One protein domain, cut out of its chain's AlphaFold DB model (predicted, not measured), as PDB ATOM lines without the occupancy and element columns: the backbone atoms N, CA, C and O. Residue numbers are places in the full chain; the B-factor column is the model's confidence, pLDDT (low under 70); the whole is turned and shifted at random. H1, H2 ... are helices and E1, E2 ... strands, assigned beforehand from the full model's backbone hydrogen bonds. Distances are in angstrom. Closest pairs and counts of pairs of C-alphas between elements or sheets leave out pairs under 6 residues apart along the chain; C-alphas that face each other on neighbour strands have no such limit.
ATOM      1  N   ALA A   3      22.253 -23.022 -44.928       93.56
ATOM      2  CA  ALA A   3      23.290 -23.976 -44.586       93.56
ATOM      3  C   ALA A   3      23.490 -24.931 -45.766       93.56
ATOM      4  O   ALA A   3      22.524 -25.475 -46.302       93.56
ATOM      5  N   VAL A   4      24.741 -25.121 -46.181       94.31
ATOM      6  CA  VAL A   4      25.109 -26.010 -47.287       94.31
ATOM      7  C   VAL A   4      26.168 -26.984 -46.785       94.31
ATOM      8  O   VAL A   4      27.234 -26.557 -46.344       94.31
ATOM      9  N   LEU A   5      25.877 -28.285 -46.845       94.19
ATOM     10  CA  LEU A   5      26.781 -29.337 -46.380       94.19
ATOM     11  C   LEU A   5      27.454 -30.049 -47.552       94.19
ATOM     12  O   LEU A   5      26.803 -30.763 -48.319       94.19
ATOM     13  N   PHE A   6      28.776 -29.928 -47.627       93.38
ATOM     14  CA  PHE A   6      29.625 -30.704 -48.526       93.38
ATOM     15  C   PHE A   6      30.367 -31.771 -47.728       93.38
ATOM     16  O   PHE A   6      30.997 -31.461 -46.717       93.38
ATOM     17  N   LEU A   7      30.307 -33.019 -48.192       91.31
ATOM     18  CA  LEU A   7      31.027 -34.132 -47.578       91.31
ATOM     19  C   LEU A   7      32.196 -34.538 -48.460       91.31
ATOM     20  O   LEU A   7      32.041 -34.715 -49.670       91.31
ATOM     21  N   ARG A   8      33.369 -34.712 -47.851       86.25
ATOM     22  CA  ARG A   8      34.583 -35.065 -48.594       86.25
ATOM     23  C   ARG A   8      34.564 -36.508 -49.070       86.25
ATOM     24  O   ARG A   8      35.135 -36.780 -50.119       86.25
ATOM     25  N   ALA A   9      33.916 -37.410 -48.333       84.75
ATOM     26  CA  ALA A   9      33.795 -38.801 -48.759       84.75
ATOM     27  C   ALA A   9      32.712 -39.020 -49.833       84.75
ATOM     28  O   ALA A   9      32.561 -40.138 -50.325       84.75
ATOM     29  N   ASN A  10      31.956 -37.980 -50.216       86.00
ATOM     30  CA  ASN A  10      31.019 -38.077 -51.332       86.00
ATOM     31  C   ASN A  10      31.784 -38.336 -52.641       86.00
ATOM     32  O   ASN A  10      32.832 -37.740 -52.879       86.00
ATOM     33  N   ALA A  11      31.231 -39.177 -53.520       84.69
ATOM     34  CA  ALA A  11      31.767 -39.411 -54.861       84.69
ATOM     35  C   ALA A  11      31.935 -38.110 -55.674       84.69
ATOM     36  O   ALA A  11      32.835 -38.017 -56.504       84.69
ATOM     37  N   ASN A  12      31.099 -37.102 -55.406       87.00
ATOM     38  CA  ASN A  12      31.192 -35.752 -55.948       87.00
ATOM     39  C   ASN A  12      31.287 -34.735 -54.793       87.00
ATOM     40  O   ASN A  12      30.273 -34.162 -54.400       87.00
ATOM     41  N   PRO A  13      32.483 -34.470 -54.237       88.62
ATOM     42  CA  PRO A  13      32.644 -33.629 -53.043       88.62
ATOM     43  C   PRO A  13      32.324 -32.142 -53.277       88.62
ATOM     44  O   PRO A  13      32.183 -31.381 -52.325       88.62
ATOM     45  N   LEU A  14      32.195 -31.728 -54.542       91.69
ATOM     46  CA  LEU A  14      31.748 -30.392 -54.953       91.69
ATOM     47  C   LEU A  14      30.221 -30.292 -55.118       91.69
ATOM     48  O   LEU A  14      29.705 -29.224 -55.433       91.69
ATOM     49  N   VAL A  15      29.488 -31.390 -54.924       93.06
ATOM     50  CA  VAL A  15      28.024 -31.399 -54.902       93.06
ATOM     51  C   VAL A  15      27.578 -31.434 -53.441       93.06
ATOM     52  O   VAL A  15      28.001 -32.325 -52.697       93.06
ATOM     53  N   PRO A  16      26.736 -30.488 -52.995       93.62
ATOM     54  CA  PRO A  16      26.282 -30.495 -51.620       93.62
ATOM     55  C   PRO A  16      25.336 -31.671 -51.375       93.62
ATOM     56  O   PRO A  16      24.463 -31.987 -52.182       93.62
ATOM     57  N   THR A  17      25.516 -32.313 -50.229       92.56
ATOM     58  CA  THR A  17      24.685 -33.430 -49.754       92.56
ATOM     59  C   THR A  17      23.384 -32.966 -49.123       92.56
ATOM     60  O   THR A  17      22.390 -33.690 -49.158       92.56
ATOM     61  N   ASN A  18      23.388 -31.764 -48.547       93.12
ATOM     62  CA  ASN A  18      22.220 -31.176 -47.919       93.12
ATOM     63  C   ASN A  18      22.248 -29.655 -48.078       93.12
ATOM     64  O   ASN A  18      23.306 -29.030 -47.948       93.12
ATOM     65  N   VAL A  19      21.086 -29.071 -48.348       93.56
ATOM     66  CA  VAL A  19      20.871 -27.625 -48.414       93.56
ATOM     67  C   VAL A  19      19.669 -27.307 -47.535       93.56
ATOM     68  O   VAL A  19      18.577 -27.824 -47.752       93.56
ATOM     69  N   ILE A  20      19.852 -26.461 -46.528       94.38
ATOM     70  CA  ILE A  20      18.776 -26.082 -45.610       94.38
ATOM     71  C   ILE A  20      18.623 -24.567 -45.658       94.38
ATOM     72  O   ILE A  20      19.521 -23.821 -45.263       94.38
ATOM     73  N   SER A  21      17.479 -24.110 -46.157       93.38
ATOM     74  CA  SER A  21      17.061 -22.714 -46.058       93.38
ATOM     75  C   SER A  21      16.458 -22.484 -44.678       93.38
ATOM     76  O   SER A  21      15.412 -23.042 -44.364       93.38
ATOM     77  N   PHE A  22      17.096 -21.664 -43.847       93.38
ATOM     78  CA  PHE A  22      16.632 -21.373 -42.491       93.38
ATOM     79  C   PHE A  22      16.463 -19.866 -42.286       93.38
ATOM     80  O   PHE A  22      17.121 -19.046 -42.935       93.38
ATOM     81  N   GLY A  23      15.527 -19.485 -41.428       91.25
ATOM     82  CA  GLY A  23      15.068 -18.108 -41.310       91.25
ATOM     83  C   GLY A  23      13.604 -18.023 -40.916       91.25
ATOM     84  O   GLY A  23      12.885 -19.022 -40.870       91.25
ATOM     85  N   THR A  24      13.145 -16.793 -40.726       87.19
ATOM     86  CA  THR A  24      11.720 -16.468 -40.592       87.19
ATOM     87  C   THR A  24      11.089 -15.977 -41.897       87.19
ATOM     88  O   THR A  24       9.867 -15.883 -41.978       87.19
ATOM     89  N   ALA A  25      11.896 -15.704 -42.928       84.56
ATOM     90  CA  ALA A  25      11.445 -15.215 -44.227       84.56
ATOM     91  C   ALA A  25      11.658 -16.250 -45.350       84.56
ATOM     92  O   ALA A  25      12.650 -16.987 -45.310       84.56
ATOM     93  N   PRO A  26      10.768 -16.291 -46.365       70.56
ATOM     94  CA  PRO A  26      10.903 -17.175 -47.516       70.56
ATOM     95  C   PRO A  26      12.239 -17.023 -48.231       70.56
ATOM     96  O   PRO A  26      12.794 -15.930 -48.364       70.56
ATOM     97  N   PHE A  27      12.728 -18.152 -48.726       71.31
ATOM     98  CA  PHE A  27      13.983 -18.228 -49.442       71.31
ATOM     99  C   PHE A  27      13.929 -17.541 -50.805       71.31
ATOM    100  O   PHE A  27      12.937 -17.657 -51.521       71.31
ATOM    101  N   ASN A  28      15.013 -16.868 -51.203       80.38
ATOM    102  CA  ASN A  28      15.112 -16.327 -52.553       80.38
ATOM    103  C   ASN A  28      15.408 -17.475 -53.543       80.38
ATOM    104  O   ASN A  28      16.487 -18.072 -53.449       80.38
ATOM    105  N   PRO A  29      14.523 -17.755 -54.522       79.50
ATOM    106  CA  PRO A  29      14.706 -18.855 -55.469       79.50
ATOM    107  C   PRO A  29      15.979 -18.727 -56.325       79.50
ATOM    108  O   PRO A  29      16.482 -19.731 -56.833       79.50
ATOM    109  N   VAL A  30      16.551 -17.522 -56.444       84.12
ATOM    110  CA  VAL A  30      17.839 -17.295 -57.118       84.12
ATOM    111  C   VAL A  30      18.956 -18.107 -56.466       84.12
ATOM    112  O   VAL A  30      19.751 -18.708 -57.181       84.12
ATOM    113  N   ILE A  31      19.004 -18.197 -55.133       82.62
ATOM    114  CA  ILE A  31      20.102 -18.901 -54.457       82.62
ATOM    115  C   ILE A  31      20.028 -20.410 -54.736       82.62
ATOM    116  O   ILE A  31      21.055 -21.034 -54.998       82.62
ATOM    117  N   THR A  32      18.831 -21.004 -54.756       82.06
ATOM    118  CA  THR A  32      18.668 -22.416 -55.145       82.06
ATOM    119  C   THR A  32      19.046 -22.679 -56.595       82.06
ATOM    120  O   THR A  32      19.654 -23.715 -56.878       82.06
ATOM    121  N   ASN A  33      18.751 -21.747 -57.505       87.56
ATOM    122  CA  ASN A  33      19.169 -21.868 -58.901       87.56
ATOM    123  C   ASN A  33      20.696 -21.832 -59.010       87.56
ATOM    124  O   ASN A  33      21.279 -22.727 -59.614       87.56
ATOM    125  N   THR A  34      21.353 -20.885 -58.333       89.94
ATOM    126  CA  THR A  34      22.819 -20.788 -58.313       89.94
ATOM    127  C   THR A  34      23.482 -22.041 -57.731       89.94
ATOM    128  O   THR A  34      24.462 -22.531 -58.290       89.94
ATOM    129  N   LEU A  35      22.951 -22.605 -56.639       90.75
ATOM    130  CA  LEU A  35      23.476 -23.857 -56.075       90.75
ATOM    131  C   LEU A  35      23.298 -25.035 -57.043       90.75
ATOM    132  O   LEU A  35      24.211 -25.846 -57.206       90.75
ATOM    133  N   THR A  36      22.144 -25.118 -57.706       92.00
ATOM    134  CA  THR A  36      21.852 -26.173 -58.687       92.00
ATOM    135  C   THR A  36      22.764 -26.060 -59.910       92.00
ATOM    136  O   THR A  36      23.298 -27.064 -60.379       92.00
ATOM    137  N   GLU A  37      22.999 -24.850 -60.414       92.81
ATOM    138  CA  GLU A  37      23.941 -24.588 -61.509       92.81
ATOM    139  C   GLU A  37      25.373 -24.980 -61.130       92.81
ATOM    140  O   GLU A  37      26.040 -25.676 -61.897       92.81
ATOM    141  N   HIS A  38      25.824 -24.612 -59.926       91.62
ATOM    142  CA  HIS A  38      27.141 -25.001 -59.417       91.62
ATOM    143  C   HIS A  38      27.305 -26.526 -59.355       91.62
ATOM    144  O   HIS A  38      28.308 -27.068 -59.821       91.62
ATOM    145  N   ALA A  39      26.299 -27.230 -58.833       93.62
ATOM    146  CA  ALA A  39      26.339 -28.681 -58.712       93.62
ATOM    147  C   ALA A  39      26.336 -29.384 -60.082       93.62
ATOM    148  O   ALA A  39      27.106 -30.321 -60.299       93.62
ATOM    149  N   ASN A  40      25.529 -28.901 -61.031       93.44
ATOM    150  CA  ASN A  40      25.533 -29.416 -62.402       93.44
ATOM    151  C   ASN A  40      26.885 -29.185 -63.095       93.44
ATOM    152  O   ASN A  40      27.382 -30.086 -63.771       93.44
ATOM    153  N   ALA A  41      27.516 -28.022 -62.897       92.38
ATOM    154  CA  ALA A  41      28.844 -27.742 -63.441       92.38
ATOM    155  C   ALA A  41      29.916 -28.679 -62.857       92.38
ATOM    156  O   ALA A  41      30.757 -29.189 -63.599       92.38
ATOM    157  N   ALA A  42      29.860 -28.954 -61.550       92.19
ATOM    158  CA  ALA A  42      30.766 -29.894 -60.895       92.19
ATOM    159  C   ALA A  42      30.630 -31.322 -61.451       92.19
ATOM    160  O   ALA A  42      31.636 -31.961 -61.762       92.19
ATOM    161  N   VAL A  43      29.397 -31.809 -61.631       92.25
ATOM    162  CA  VAL A  43      29.152 -33.136 -62.220       92.25
ATOM    163  C   VAL A  43      29.580 -33.187 -63.683       92.25
ATOM    164  O   VAL A  43      30.194 -34.168 -64.095       92.25
ATOM    165  N   ALA A  44      29.327 -32.133 -64.461       91.69
ATOM    166  CA  ALA A  44      29.778 -32.056 -65.847       91.69
ATOM    167  C   ALA A  44      31.309 -32.115 -65.960       91.69
ATOM    168  O   ALA A  44      31.826 -32.815 -66.828       91.69
ATOM    169  N   ALA A  45      32.036 -31.437 -65.067       89.44
ATOM    170  CA  ALA A  45      33.500 -31.450 -65.047       89.44
ATOM    171  C   ALA A  45      34.088 -32.827 -64.689       89.44
ATOM    172  O   ALA A  45      35.169 -33.173 -65.164       89.44
ATOM    173  N   ALA A  46      33.387 -33.611 -63.866       89.00
ATOM    174  CA  ALA A  46      33.790 -34.965 -63.490       89.00
ATOM    175  C   ALA A  46      33.309 -36.048 -64.480       89.00
ATOM    176  O   ALA A  46      33.746 -37.198 -64.394       89.00
ATOM    177  N   HIS A  47      32.401 -35.713 -65.404       89.62
ATOM    178  CA  HIS A  47      31.812 -36.678 -66.325       89.62
ATOM    179  C   HIS A  47      32.808 -37.089 -67.426       89.62
ATOM    180  O   HIS A  47      33.384 -36.219 -68.084       89.62
ATOM    181  N   PRO A  48      33.007 -38.398 -67.677       91.12
ATOM    182  CA  PRO A  48      33.894 -38.854 -68.741       91.12
ATOM    183  C   PRO A  48      33.467 -38.356 -70.127       91.12
ATOM    184  O   PRO A  48      32.289 -38.311 -70.475       91.12
ATOM    185  N   ALA A  49      34.444 -38.016 -70.965       89.69
ATOM    186  CA  ALA A  49      34.161 -37.655 -72.347       89.69
ATOM    187  C   ALA A  49      33.618 -38.868 -73.128       89.69
ATOM    188  O   ALA A  49      34.119 -39.985 -72.997       89.69
ATOM    189  N   GLY A  50      32.615 -38.637 -73.981       88.56
ATOM    190  CA  GLY A  50      32.064 -39.661 -74.876       88.56
ATOM    191  C   GLY A  50      31.034 -40.609 -74.248       88.56
ATOM    192  O   GLY A  50      30.549 -41.493 -74.949       88.56
ATOM    193  N   THR A  51      30.653 -40.421 -72.978       91.38
ATOM    194  CA  THR A  51      29.641 -41.254 -72.294       91.38
ATOM    195  C   THR A  51      28.217 -40.689 -72.342       91.38
ATOM    196  O   THR A  51      27.325 -41.205 -71.672       91.38
ATOM    197  N   GLY A  52      27.981 -39.670 -73.174       91.75
ATOM    198  CA  GLY A  52      26.703 -38.966 -73.275       91.75
ATOM    199  C   GLY A  52      26.653 -37.705 -72.402       91.75
ATOM    200  O   GLY A  52      27.699 -37.203 -71.993       91.75
ATOM    201  N   PRO A  53      25.458 -37.130 -72.179       92.12
ATOM    202  CA  PRO A  53      25.298 -35.989 -71.287       92.12
ATOM    203  C   PRO A  53      25.468 -36.405 -69.813       92.12
ATOM    204  O   PRO A  53      25.049 -37.506 -69.441       92.12
ATOM    205  N   PRO A  54      26.028 -35.528 -68.958       89.56
ATOM    206  CA  PRO A  54      26.106 -35.782 -67.525       89.56
ATOM    207  C   PRO A  54      24.702 -35.944 -66.920       89.56
ATOM    208  O   PRO A  54      23.752 -35.304 -67.385       89.56
ATOM    209  N   PRO A  55      24.548 -36.781 -65.880       88.06
ATOM    210  CA  PRO A  55      23.270 -36.930 -65.199       88.06
ATOM    211  C   PRO A  55      22.856 -35.606 -64.533       88.06
ATOM    212  O   PRO A  55      23.715 -34.909 -63.987       88.06
ATOM    213  N   PRO A  56      21.556 -35.253 -64.549       87.00
ATOM    214  CA  PRO A  56      21.074 -34.049 -63.886       87.00
ATOM    215  C   PRO A  56      21.234 -34.168 -62.370       87.00
ATOM    216  O   PRO A  56      20.978 -35.226 -61.789       87.00
ATOM    217  N   VAL A  57      21.618 -33.067 -61.724       90.31
ATOM    218  CA  VAL A  57      21.730 -33.007 -60.264       90.31
ATOM    219  C   VAL A  57      20.445 -32.466 -59.654       90.31
ATOM    220  O   VAL A  57      19.964 -31.401 -60.037       90.31
ATOM    221  N   VAL A  58      19.924 -33.181 -58.655       87.56
ATOM    222  CA  VAL A  58      18.849 -32.706 -57.778       87.56
ATOM    223  C   VAL A  58      19.435 -32.497 -56.390       87.56
ATOM    224  O   VAL A  58      19.978 -33.426 -55.794       87.56
ATOM    225  N   LEU A  59      19.340 -31.270 -55.884       90.12
ATOM    226  CA  LEU A  59      19.795 -30.940 -54.541       90.12
ATOM    227  C   LEU A  59      18.729 -31.313 -53.515       90.12
ATOM    228  O   LEU A  59      17.565 -30.947 -53.670       90.12
ATOM    229  N   ASN A  60      19.139 -31.981 -52.438       89.94
ATOM    230  CA  ASN A  60      18.283 -32.201 -51.278       89.94
ATOM    231  C   ASN A  60      18.121 -30.877 -50.518       89.94
ATOM    232  O   ASN A  60      18.943 -30.545 -49.663       89.94
ATOM    233  N   THR A  61      17.114 -30.093 -50.909       90.12
ATOM    234  CA  THR A  61      16.854 -28.764 -50.352       90.12
ATOM    235  C   THR A  61      15.605 -28.778 -49.484       90.12
ATOM    236  O   THR A  61      14.546 -29.208 -49.934       90.12
ATOM    237  N   THR A  62      15.725 -28.297 -48.248       92.50
ATOM    238  CA  THR A  62      14.633 -28.271 -47.263       92.50
ATOM    239  C   THR A  62      14.570 -26.930 -46.523       92.50
ATOM    240  O   THR A  62      15.412 -26.048 -46.726       92.50
ATOM    241  N   GLY A  63      13.565 -26.767 -45.658       92.12
ATOM    242  CA  GLY A  63      13.406 -25.593 -44.801       92.12
ATOM    243  C   GLY A  63      12.437 -24.552 -45.363       92.12
ATOM    244  O   GLY A  63      11.532 -24.880 -46.135       92.12
ATOM    245  N   ILE A  64      12.575 -23.293 -44.946       91.69
ATOM    246  CA  ILE A  64      11.606 -22.246 -45.283       91.69
ATOM    247  C   ILE A  64      11.627 -21.954 -46.788       91.69
ATOM    248  O   ILE A  64      12.688 -21.749 -47.378       91.69
ATOM    249  N   GLY A  65      10.446 -21.939 -47.416       88.25
ATOM    250  CA  GLY A  65      10.293 -21.881 -48.878       88.25
ATOM    251  C   GLY A  65      10.271 -23.252 -49.575       88.25
ATOM    252  O   GLY A  65      10.024 -23.299 -50.774       88.25
ATOM    253  N   PHE A  66      10.472 -24.342 -48.826       89.19
ATOM    254  CA  PHE A  66      10.415 -25.740 -49.279       89.19
ATOM    255  C   PHE A  66       9.558 -26.573 -48.311       89.19
ATOM    256  O   PHE A  66      10.020 -27.565 -47.753       89.19
ATOM    257  N   ASP A  67       8.341 -26.098 -48.030       89.88
ATOM    258  CA  ASP A  67       7.376 -26.679 -47.075       89.88
ATOM    259  C   ASP A  67       7.835 -26.755 -45.604       89.88
ATOM    260  O   ASP A  67       7.094 -27.222 -44.737       89.88
ATOM    261  N   GLY A  68       9.027 -26.248 -45.277       90.44
ATOM    262  CA  GLY A  68       9.503 -26.142 -43.902       90.44
ATOM    263  C   GLY A  68       8.853 -24.977 -43.135       90.44
ATOM    264  O   GLY A  68       8.637 -23.902 -43.709       90.44
ATOM    265  N   PRO A  69       8.572 -25.144 -41.826       93.25
ATOM    266  CA  PRO A  69       8.068 -24.063 -40.970       93.25
ATOM    267  C   PRO A  69       9.150 -22.994 -40.759       93.25
ATOM    268  O   PRO A  69      10.310 -23.285 -40.986       93.25
ATOM    269  N   PRO A  70       8.858 -21.777 -40.283       93.12
ATOM    270  CA  PRO A  70       9.908 -20.827 -39.904       93.12
ATOM    271  C   PRO A  70      10.909 -21.398 -38.885       93.12
ATOM    272  O   PRO A  70      10.520 -22.080 -37.940       93.12
ATOM    273  N   CYS A  71      12.197 -21.085 -39.049       95.19
ATOM    274  CA  CYS A  71      13.234 -21.372 -38.055       95.19
ATOM    275  C   CYS A  71      13.169 -20.310 -36.947       95.19
ATOM    276  O   CYS A  71      13.834 -19.276 -37.010       95.19
ATOM    277  N   ASN A  72      12.286 -20.506 -35.972       94.50
ATOM    278  CA  ASN A  72      12.011 -19.521 -34.919       94.50
ATOM    279  C   ASN A  72      12.034 -20.103 -33.498       94.50
ATOM    280  O   ASN A  72      11.743 -19.381 -32.546       94.50
ATOM    281  N   ALA A  73      12.377 -21.381 -33.357       94.44
ATOM    282  CA  ALA A  73      12.517 -22.050 -32.077       94.44
ATOM    283  C   ALA A  73      13.603 -23.128 -32.148       94.44
ATOM    284  O   ALA A  73      13.915 -23.651 -33.219       94.44
ATOM    285  N   LEU A  74      14.131 -23.469 -30.976       96.31
ATOM    286  CA  LEU A  74      15.106 -24.536 -30.777       96.31
ATOM    287  C   LEU A  74      14.512 -25.919 -31.058       96.31
ATOM    288  O   LEU A  74      13.335 -26.171 -30.786       96.31
ATOM    289  N   GLY A  75      15.353 -26.841 -31.524       94.81
ATOM    290  CA  GLY A  75      15.033 -28.265 -31.622       94.81
ATOM    291  C   GLY A  75      14.089 -28.641 -32.766       94.81
ATOM    292  O   GLY A  75      13.533 -29.740 -32.761       94.81
ATOM    293  N   ILE A  76      13.882 -27.759 -33.747       95.06
ATOM    294  CA  ILE A  76      13.078 -28.082 -34.930       95.06
ATOM    295  C   ILE A  76      13.885 -29.025 -35.828       95.06
ATOM    296  O   ILE A  76      14.910 -28.633 -36.377       95.06
ATOM    297  N   ALA A  77      13.391 -30.250 -36.032       93.25
ATOM    298  CA  ALA A  77      14.127 -31.313 -36.727       93.25
ATOM    299  C   ALA A  77      14.604 -30.927 -38.142       93.25
ATOM    300  O   ALA A  77      15.726 -31.237 -38.523       93.25
ATOM    301  N   THR A  78      13.795 -30.193 -38.914       94.06
ATOM    302  CA  THR A  78      14.178 -29.687 -40.251       94.06
ATOM    303  C   THR A  78      15.390 -28.748 -40.217       94.06
ATOM    304  O   THR A  78      16.076 -28.596 -41.222       94.06
ATOM    305  N   TYR A  79      15.663 -28.129 -39.069       96.38
ATOM    306  CA  TYR A  79      16.758 -27.184 -38.850       96.38
ATOM    307  C   TYR A  79      17.901 -27.772 -38.024       96.38
ATOM    308  O   TYR A  79      18.763 -27.030 -37.560       96.38
ATOM    309  N   GLN A  80      17.945 -29.098 -37.882       95.38
ATOM    310  CA  GLN A  80      19.080 -29.819 -37.321       95.38
ATOM    311  C   GLN A  80      19.957 -30.346 -38.457       95.38
ATOM    312  O   GLN A  80      19.586 -31.270 -39.185       95.38
ATOM    313  N   LEU A  81      21.126 -29.734 -38.636       95.50
ATOM    314  CA  LEU A  81      22.112 -30.180 -39.610       95.50
ATOM    315  C   LEU A  81      23.045 -31.205 -38.966       95.50
ATOM    316  O   LEU A  81      23.936 -30.843 -38.200       95.50
ATOM    317  N   ASN A  82      22.871 -32.475 -39.320       94.38
ATOM    318  CA  ASN A  82      23.775 -33.529 -38.882       94.38
ATOM    319  C   ASN A  82      25.136 -33.411 -39.579       94.38
ATOM    320  O   ASN A  82      25.218 -33.412 -40.811       94.38
ATOM    321  N   LEU A  83      26.203 -33.349 -38.786       92.81
ATOM    322  CA  LEU A  83      27.573 -33.546 -39.238       92.81
ATOM    323  C   LEU A  83      28.006 -34.978 -38.894       92.81
ATOM    324  O   LEU A  83      28.252 -35.266 -37.717       92.81
ATOM    325  N   PRO A  84      28.131 -35.882 -39.881       92.38
ATOM    326  CA  PRO A  84      28.463 -37.272 -39.605       92.38
ATOM    327  C   PRO A  84      29.832 -37.404 -38.935       92.38
ATOM    328  O   PRO A  84      30.834 -36.870 -39.416       92.38
ATOM    329  N   THR A  85      29.911 -38.176 -37.854       91.94
ATOM    330  CA  THR A  85      31.152 -38.345 -37.079       91.94
ATOM    331  C   THR A  85      32.280 -38.926 -37.934       91.94
ATOM    332  O   THR A  85      33.437 -38.532 -37.800       91.94
ATOM    333  N   VAL A  86      31.942 -39.815 -38.871       88.19
ATOM    334  CA  VAL A  86      32.902 -40.392 -39.825       88.19
ATOM    335  C   VAL A  86      33.540 -39.347 -40.741       88.19
ATOM    336  O   VAL A  86      34.676 -39.539 -41.154       88.19
ATOM    337  N   GLU A  87      32.851 -38.241 -41.028       90.06
ATOM    338  CA  GLU A  87      33.376 -37.141 -41.845       90.06
ATOM    339  C   GLU A  87      34.265 -36.217 -41.011       90.06
ATOM    340  O   GLU A  87      35.341 -35.824 -41.460       90.06
ATOM    341  N   ILE A  88      33.851 -35.912 -39.775       90.50
ATOM    342  CA  ILE A  88      34.601 -35.045 -38.850       90.50
ATOM    343  C   ILE A  88      35.959 -35.661 -38.496       90.50
ATOM    344  O   ILE A  88      36.974 -34.966 -38.480       90.50
ATOM    345  N   PHE A  89      35.981 -36.966 -38.216       90.25
ATOM    346  CA  PHE A  89      37.181 -37.682 -37.779       90.25
ATOM    347  C   PHE A  89      37.853 -38.476 -38.909       90.25
ATOM    348  O   PHE A  89      38.718 -39.316 -38.646       90.25
ATOM    349  N   ASN A  90      37.491 -38.220 -40.170       87.81
ATOM    350  CA  ASN A  90      38.135 -38.865 -41.310       87.81
ATOM    351  C   ASN A  90      39.642 -38.541 -41.331       87.81
ATOM    352  O   ASN A  90      40.037 -37.376 -41.340       87.81
ATOM    353  N   GLY A  91      40.488 -39.574 -41.334       85.62
ATOM    354  CA  GLY A  91      41.948 -39.430 -41.318       85.62
ATOM    355  C   GLY A  91      42.567 -39.159 -39.942       85.62
ATOM    356  O   GLY A  91      43.785 -39.008 -39.856       85.62
ATOM    357  N   VAL A  92      41.776 -39.134 -38.862       88.94
ATOM    358  CA  VAL A  92      42.306 -39.048 -37.493       88.94
ATOM    359  C   VAL A  92      42.951 -40.393 -37.119       88.94
ATOM    360  O   VAL A  92      42.243 -41.400 -37.067       88.94
ATOM    361  N   PRO A  93      44.268 -40.452 -36.822       90.69
ATOM    362  CA  PRO A  93      44.977 -41.723 -36.622       90.69
ATOM    363  C   PRO A  93      44.431 -42.588 -35.482       90.69
ATOM    364  O   PRO A  93      44.494 -43.810 -35.534       90.69
ATOM    365  N   THR A  94      43.891 -41.951 -34.444       90.31
ATOM    366  CA  THR A  94      43.311 -42.613 -33.268       90.31
ATOM    367  C   THR A  94      41.831 -42.965 -33.443       90.31
ATOM    368  O   THR A  94      41.222 -43.492 -32.517       90.31
ATOM    369  N   GLY A  95      41.243 -42.660 -34.604       88.00
ATOM    370  CA  GLY A  95      39.818 -42.822 -34.870       88.00
ATOM    371  C   GLY A  95      38.933 -41.836 -34.100       88.00
ATOM    372  O   GLY A  95      39.373 -40.768 -33.672       88.00
ATOM    373  N   ILE A  96      37.660 -42.208 -33.955       89.56
ATOM    374  CA  ILE A  96      36.630 -41.430 -33.257       89.56
ATOM    375  C   ILE A  96      36.870 -41.516 -31.734       89.56
ATOM    376  O   ILE A  96      36.910 -42.629 -31.202       89.56
ATOM    377  N   PRO A  97      36.998 -40.386 -31.010       89.44
ATOM    378  CA  PRO A  97      37.143 -40.385 -29.556       89.44
ATOM    379  C   PRO A  97      35.958 -41.035 -28.829       89.44
ATOM    380  O   PRO A  97      34.805 -40.931 -29.251       89.44
ATOM    381  N   ALA A  98      36.236 -41.663 -27.683       90.00
ATOM    382  CA  ALA A  98      35.198 -42.235 -26.832       90.00
ATOM    383  C   ALA A  98      34.223 -41.149 -26.338       90.00
ATOM    384  O   ALA A  98      34.643 -40.068 -25.928       90.00
ATOM    385  N   GLY A  99      32.924 -41.453 -26.357       87.94
ATOM    386  CA  GLY A  99      31.864 -40.532 -25.928       87.94
ATOM    387  C   GLY A  99      31.294 -39.641 -27.035       87.94
ATOM    388  O   GLY A  99      30.302 -38.959 -26.795       87.94
ATOM    389  N   ILE A 100      31.857 -39.672 -28.248       89.75
ATOM    390  CA  ILE A 100      31.254 -39.003 -29.406       89.75
ATOM    391  C   ILE A 100      30.130 -39.884 -29.977       89.75
ATOM    392  O   ILE A 100      30.350 -41.084 -30.178       89.75
ATOM    393  N   PRO A 101      28.935 -39.331 -30.262       89.56
ATOM    394  CA  PRO A 101      27.853 -40.101 -30.860       89.56
ATOM    395  C   PRO A 101      28.271 -40.692 -32.216       89.56
ATOM    396  O   PRO A 101      28.826 -39.979 -33.056       89.56
ATOM    397  N   PRO A 102      27.984 -41.974 -32.492       83.69
ATOM    398  CA  PRO A 102      28.364 -42.598 -33.761       83.69
ATOM    399  C   PRO A 102      27.568 -42.045 -34.953       83.69
ATOM    400  O   PRO A 102      28.040 -42.108 -36.084       83.69
ATOM    401  N   GLY A 103      26.377 -41.492 -34.702       86.38
ATOM    402  CA  GLY A 103      25.473 -40.958 -35.723       86.38
ATOM    403  C   GLY A 103      25.766 -39.528 -36.178       86.38
ATOM    404  O   GLY A 103      25.061 -39.036 -37.050       86.38
ATOM    405  N   GLY A 104      26.773 -38.856 -35.618       91.69
ATOM    406  CA  GLY A 104      27.064 -37.453 -35.918       91.69
ATOM    407  C   GLY A 104      26.759 -36.494 -34.777       91.69
ATOM    408  O   GLY A 104      26.289 -36.884 -33.708       91.69
ATOM    409  N   ILE A 105      27.071 -35.229 -35.030       92.00
ATOM    410  CA  ILE A 105      26.767 -34.096 -34.157       92.00
ATOM    411  C   ILE A 105      25.777 -33.211 -34.903       92.00
ATOM    412  O   ILE A 105      26.073 -32.757 -36.008       92.00
ATOM    413  N   ASP A 106      24.622 -32.960 -34.299       94.00
ATOM    414  CA  ASP A 106      23.615 -32.082 -34.883       94.00
ATOM    415  C   ASP A 106      23.908 -30.626 -34.521       94.00
ATOM    416  O   ASP A 106      24.027 -30.264 -33.348       94.00
ATOM    417  N   ILE A 107      24.015 -29.784 -35.545       94.00
ATOM    418  CA  ILE A 107      24.035 -28.333 -35.397       94.00
ATOM    419  C   ILE A 107      22.599 -27.842 -35.511       94.00
ATOM    420  O   ILE A 107      21.980 -27.963 -36.568       94.00
ATOM    421  N   ASP A 108      22.082 -27.250 -34.439       96.31
ATOM    422  CA  ASP A 108      20.805 -26.547 -34.490       96.31
ATOM    423  C   ASP A 108      21.004 -25.178 -35.157       96.31
ATOM    424  O   ASP A 108      21.666 -24.280 -34.624       96.31
ATOM    425  N   LEU A 109      20.448 -25.030 -36.359       96.31
ATOM    426  CA  LEU A 109      20.579 -23.821 -37.167       96.31
ATOM    427  C   LEU A 109      19.839 -22.624 -36.559       96.31
ATOM    428  O   LEU A 109      20.127 -21.492 -36.951       96.31
ATOM    429  N   TYR A 110      18.947 -22.831 -35.583       95.62
ATOM    430  CA  TYR A 110      18.382 -21.728 -34.811       95.62
ATOM    431  C   TYR A 110      19.466 -20.990 -34.022       95.62
ATOM    432  O   TYR A 110      19.493 -19.766 -34.061       95.62
ATOM    433  N   TYR A 111      20.405 -21.695 -33.376       95.06
ATOM    434  CA  TYR A 111      21.505 -21.032 -32.658       95.06
ATOM    435  C   TYR A 111      22.430 -20.262 -33.601       95.06
ATOM    436  O   TYR A 111      22.923 -19.194 -33.252       95.06
ATOM    437  N   VAL A 112      22.652 -20.788 -34.809       93.56
ATOM    438  CA  VAL A 112      23.437 -20.093 -35.840       93.56
ATOM    439  C   VAL A 112      22.724 -18.816 -36.282       93.56
ATOM    440  O   VAL A 112      23.358 -17.776 -36.432       93.56
ATOM    441  N   GLN A 113      21.407 -18.891 -36.487       91.88
ATOM    442  CA  GLN A 113      20.586 -17.731 -36.816       91.88
ATOM    443  C   GLN A 113      20.605 -16.688 -35.699       91.88
ATOM    444  O   GLN A 113      20.844 -15.520 -35.979       91.88
ATOM    445  N   ASP A 114      20.341 -17.111 -34.464       91.88
ATOM    446  CA  ASP A 114      20.275 -16.242 -33.291       91.88
ATOM    447  C   ASP A 114      21.601 -15.509 -33.087       91.88
ATOM    448  O   ASP A 114      21.602 -14.287 -33.018       91.88
ATOM    449  N   GLY A 115      22.729 -16.227 -33.152       89.25
ATOM    450  CA  GLY A 115      24.061 -15.625 -33.079       89.25
ATOM    451  C   GLY A 115      24.256 -14.504 -34.102       89.25
ATOM    452  O   GLY A 115      24.573 -13.384 -33.721       89.25
ATOM    453  N   VAL A 116      23.963 -14.768 -35.381       86.38
ATOM    454  CA  VAL A 116      24.108 -13.765 -36.455       86.38
ATOM    455  C   VAL A 116      23.172 -12.567 -36.275       86.38
ATOM    456  O   VAL A 116      23.571 -11.453 -36.581       86.38
ATOM    457  N   LEU A 117      21.940 -12.779 -35.807       85.88
ATOM    458  CA  LEU A 117      20.963 -11.699 -35.616       85.88
ATOM    459  C   LEU A 117      21.159 -10.924 -34.304       85.88
ATOM    460  O   LEU A 117      20.595  -9.844 -34.159       85.88
ATOM    461  N   SER A 118      21.896 -11.487 -33.346       80.56
ATOM    462  CA  SER A 118      22.186 -10.876 -32.043       80.56
ATOM    463  C   SER A 118      23.475 -10.045 -32.013       80.56
ATOM    464  O   SER A 118      23.700  -9.326 -31.043       80.56
ATOM    465  N   ASP A 119      24.304 -10.150 -33.057       62.84
ATOM    466  CA  ASP A 119      25.547  -9.385 -33.241       62.84
ATOM    467  C   ASP A 119      25.337  -8.034 -33.983       62.84
ATOM    468  O   ASP A 119      26.311  -7.313 -34.216       62.84
ATOM    469  N   ASP A 120      24.089  -7.679 -34.327       50.69
ATOM    470  CA  ASP A 120      23.649  -6.355 -34.829       50.69
ATOM    471  C   ASP A 120      23.051  -5.483 -33.700       50.69
ATOM    472  O   ASP A 120      23.237  -4.239 -33.740       50.69
TER     473      ASP A 120
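Overview. This is residues 3 to 120 of the 120 residues of an uncharacterized protein of Endogone sp. FLAS-F59071 (UniProt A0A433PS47). A small three-stranded sheet, E1, E2 and E3, stands between the long helix H1 and a two-stranded ribbon, E4 and E5, with long loops between these parts. H1 only grazes the sheet; residues 47 to 60 fold back from its end to E3, while H3 follows E5 and residues 115 to 120 stick out. The 118 printed residues hold three named helices and five named strands, along the chain E1, E2, H1, E3, E4, H2, E5, H3; the first sheet has the order E1, E2, E3 and is mixed, the second, E4 and E5, is antiparallel. The class is mixed, helices and strands, though under half of the residues are in named elements. The whole is loose, with a radius of gyration of the C-alphas of 16.9 A and spans of 51 by 43 by 25 A.

Arrangement. E1, residues 3 to 5, and E2, residues 18 to 21, form a hairpin, antiparallel at 179 degrees, with N 3 and O 20 within hydrogen-bond range at 2.9 A. H1, residues 29 to 46, is on this sheet but only grazes it, with residues 31 to 35. E3, residues 61 to 64, is parallel to E2 at 19 degrees, with N 62 and O 19 at 2.9 A. E2, H1 and E3 make a strand-helix-strand unit, two parallel neighbour strands with a helix between them along the chain, and its crossover is right-handed. E4, residues 80 to 83, and E1 are near each other, with 5 pairs of C-alphas within 10 A. E5, residues 105 to 108, is antiparallel to E4 at 149 degrees, with N 83 and O 105 at 2.8 A. H2, residues 85 to 88, is apart from H1. H3, residues 109 to 118, is not on the three-stranded sheet, but only just, with 4 pairs of C-alphas within 10 A; the closest C-alphas of E4 and H3 are those of Gln 80 and Leu 109, 6.2 A apart. In H1 and H3 every O i to N i+4 pair is within hydrogen-bond range; H2 is too short for such a pair.

Along the chain. E1 begins at C-alpha 3, (23.290, -23.976, -44.586). H1 measures 26.2 A from first to last C-alpha and ends at C-alpha 46, (33.790, -34.965, -63.490). E2 measures 10.1 A, E3 9.8 A, E4 9.5 A and E5 9.6 A. H3 measures 14.0 A and ends at C-alpha 118, (22.186, -10.876, -32.043).

Size, cuts and confidence. The two C-alphas farthest apart are those of Gly 50 and Asp 120, 52.8 A. The printed part has no cut. The links E1 to E2, H1 to E3, E3 to E4 and H2 to E5 are long. The mean pLDDT of the printed part is 89.7; residues 119 to 120 are under 70.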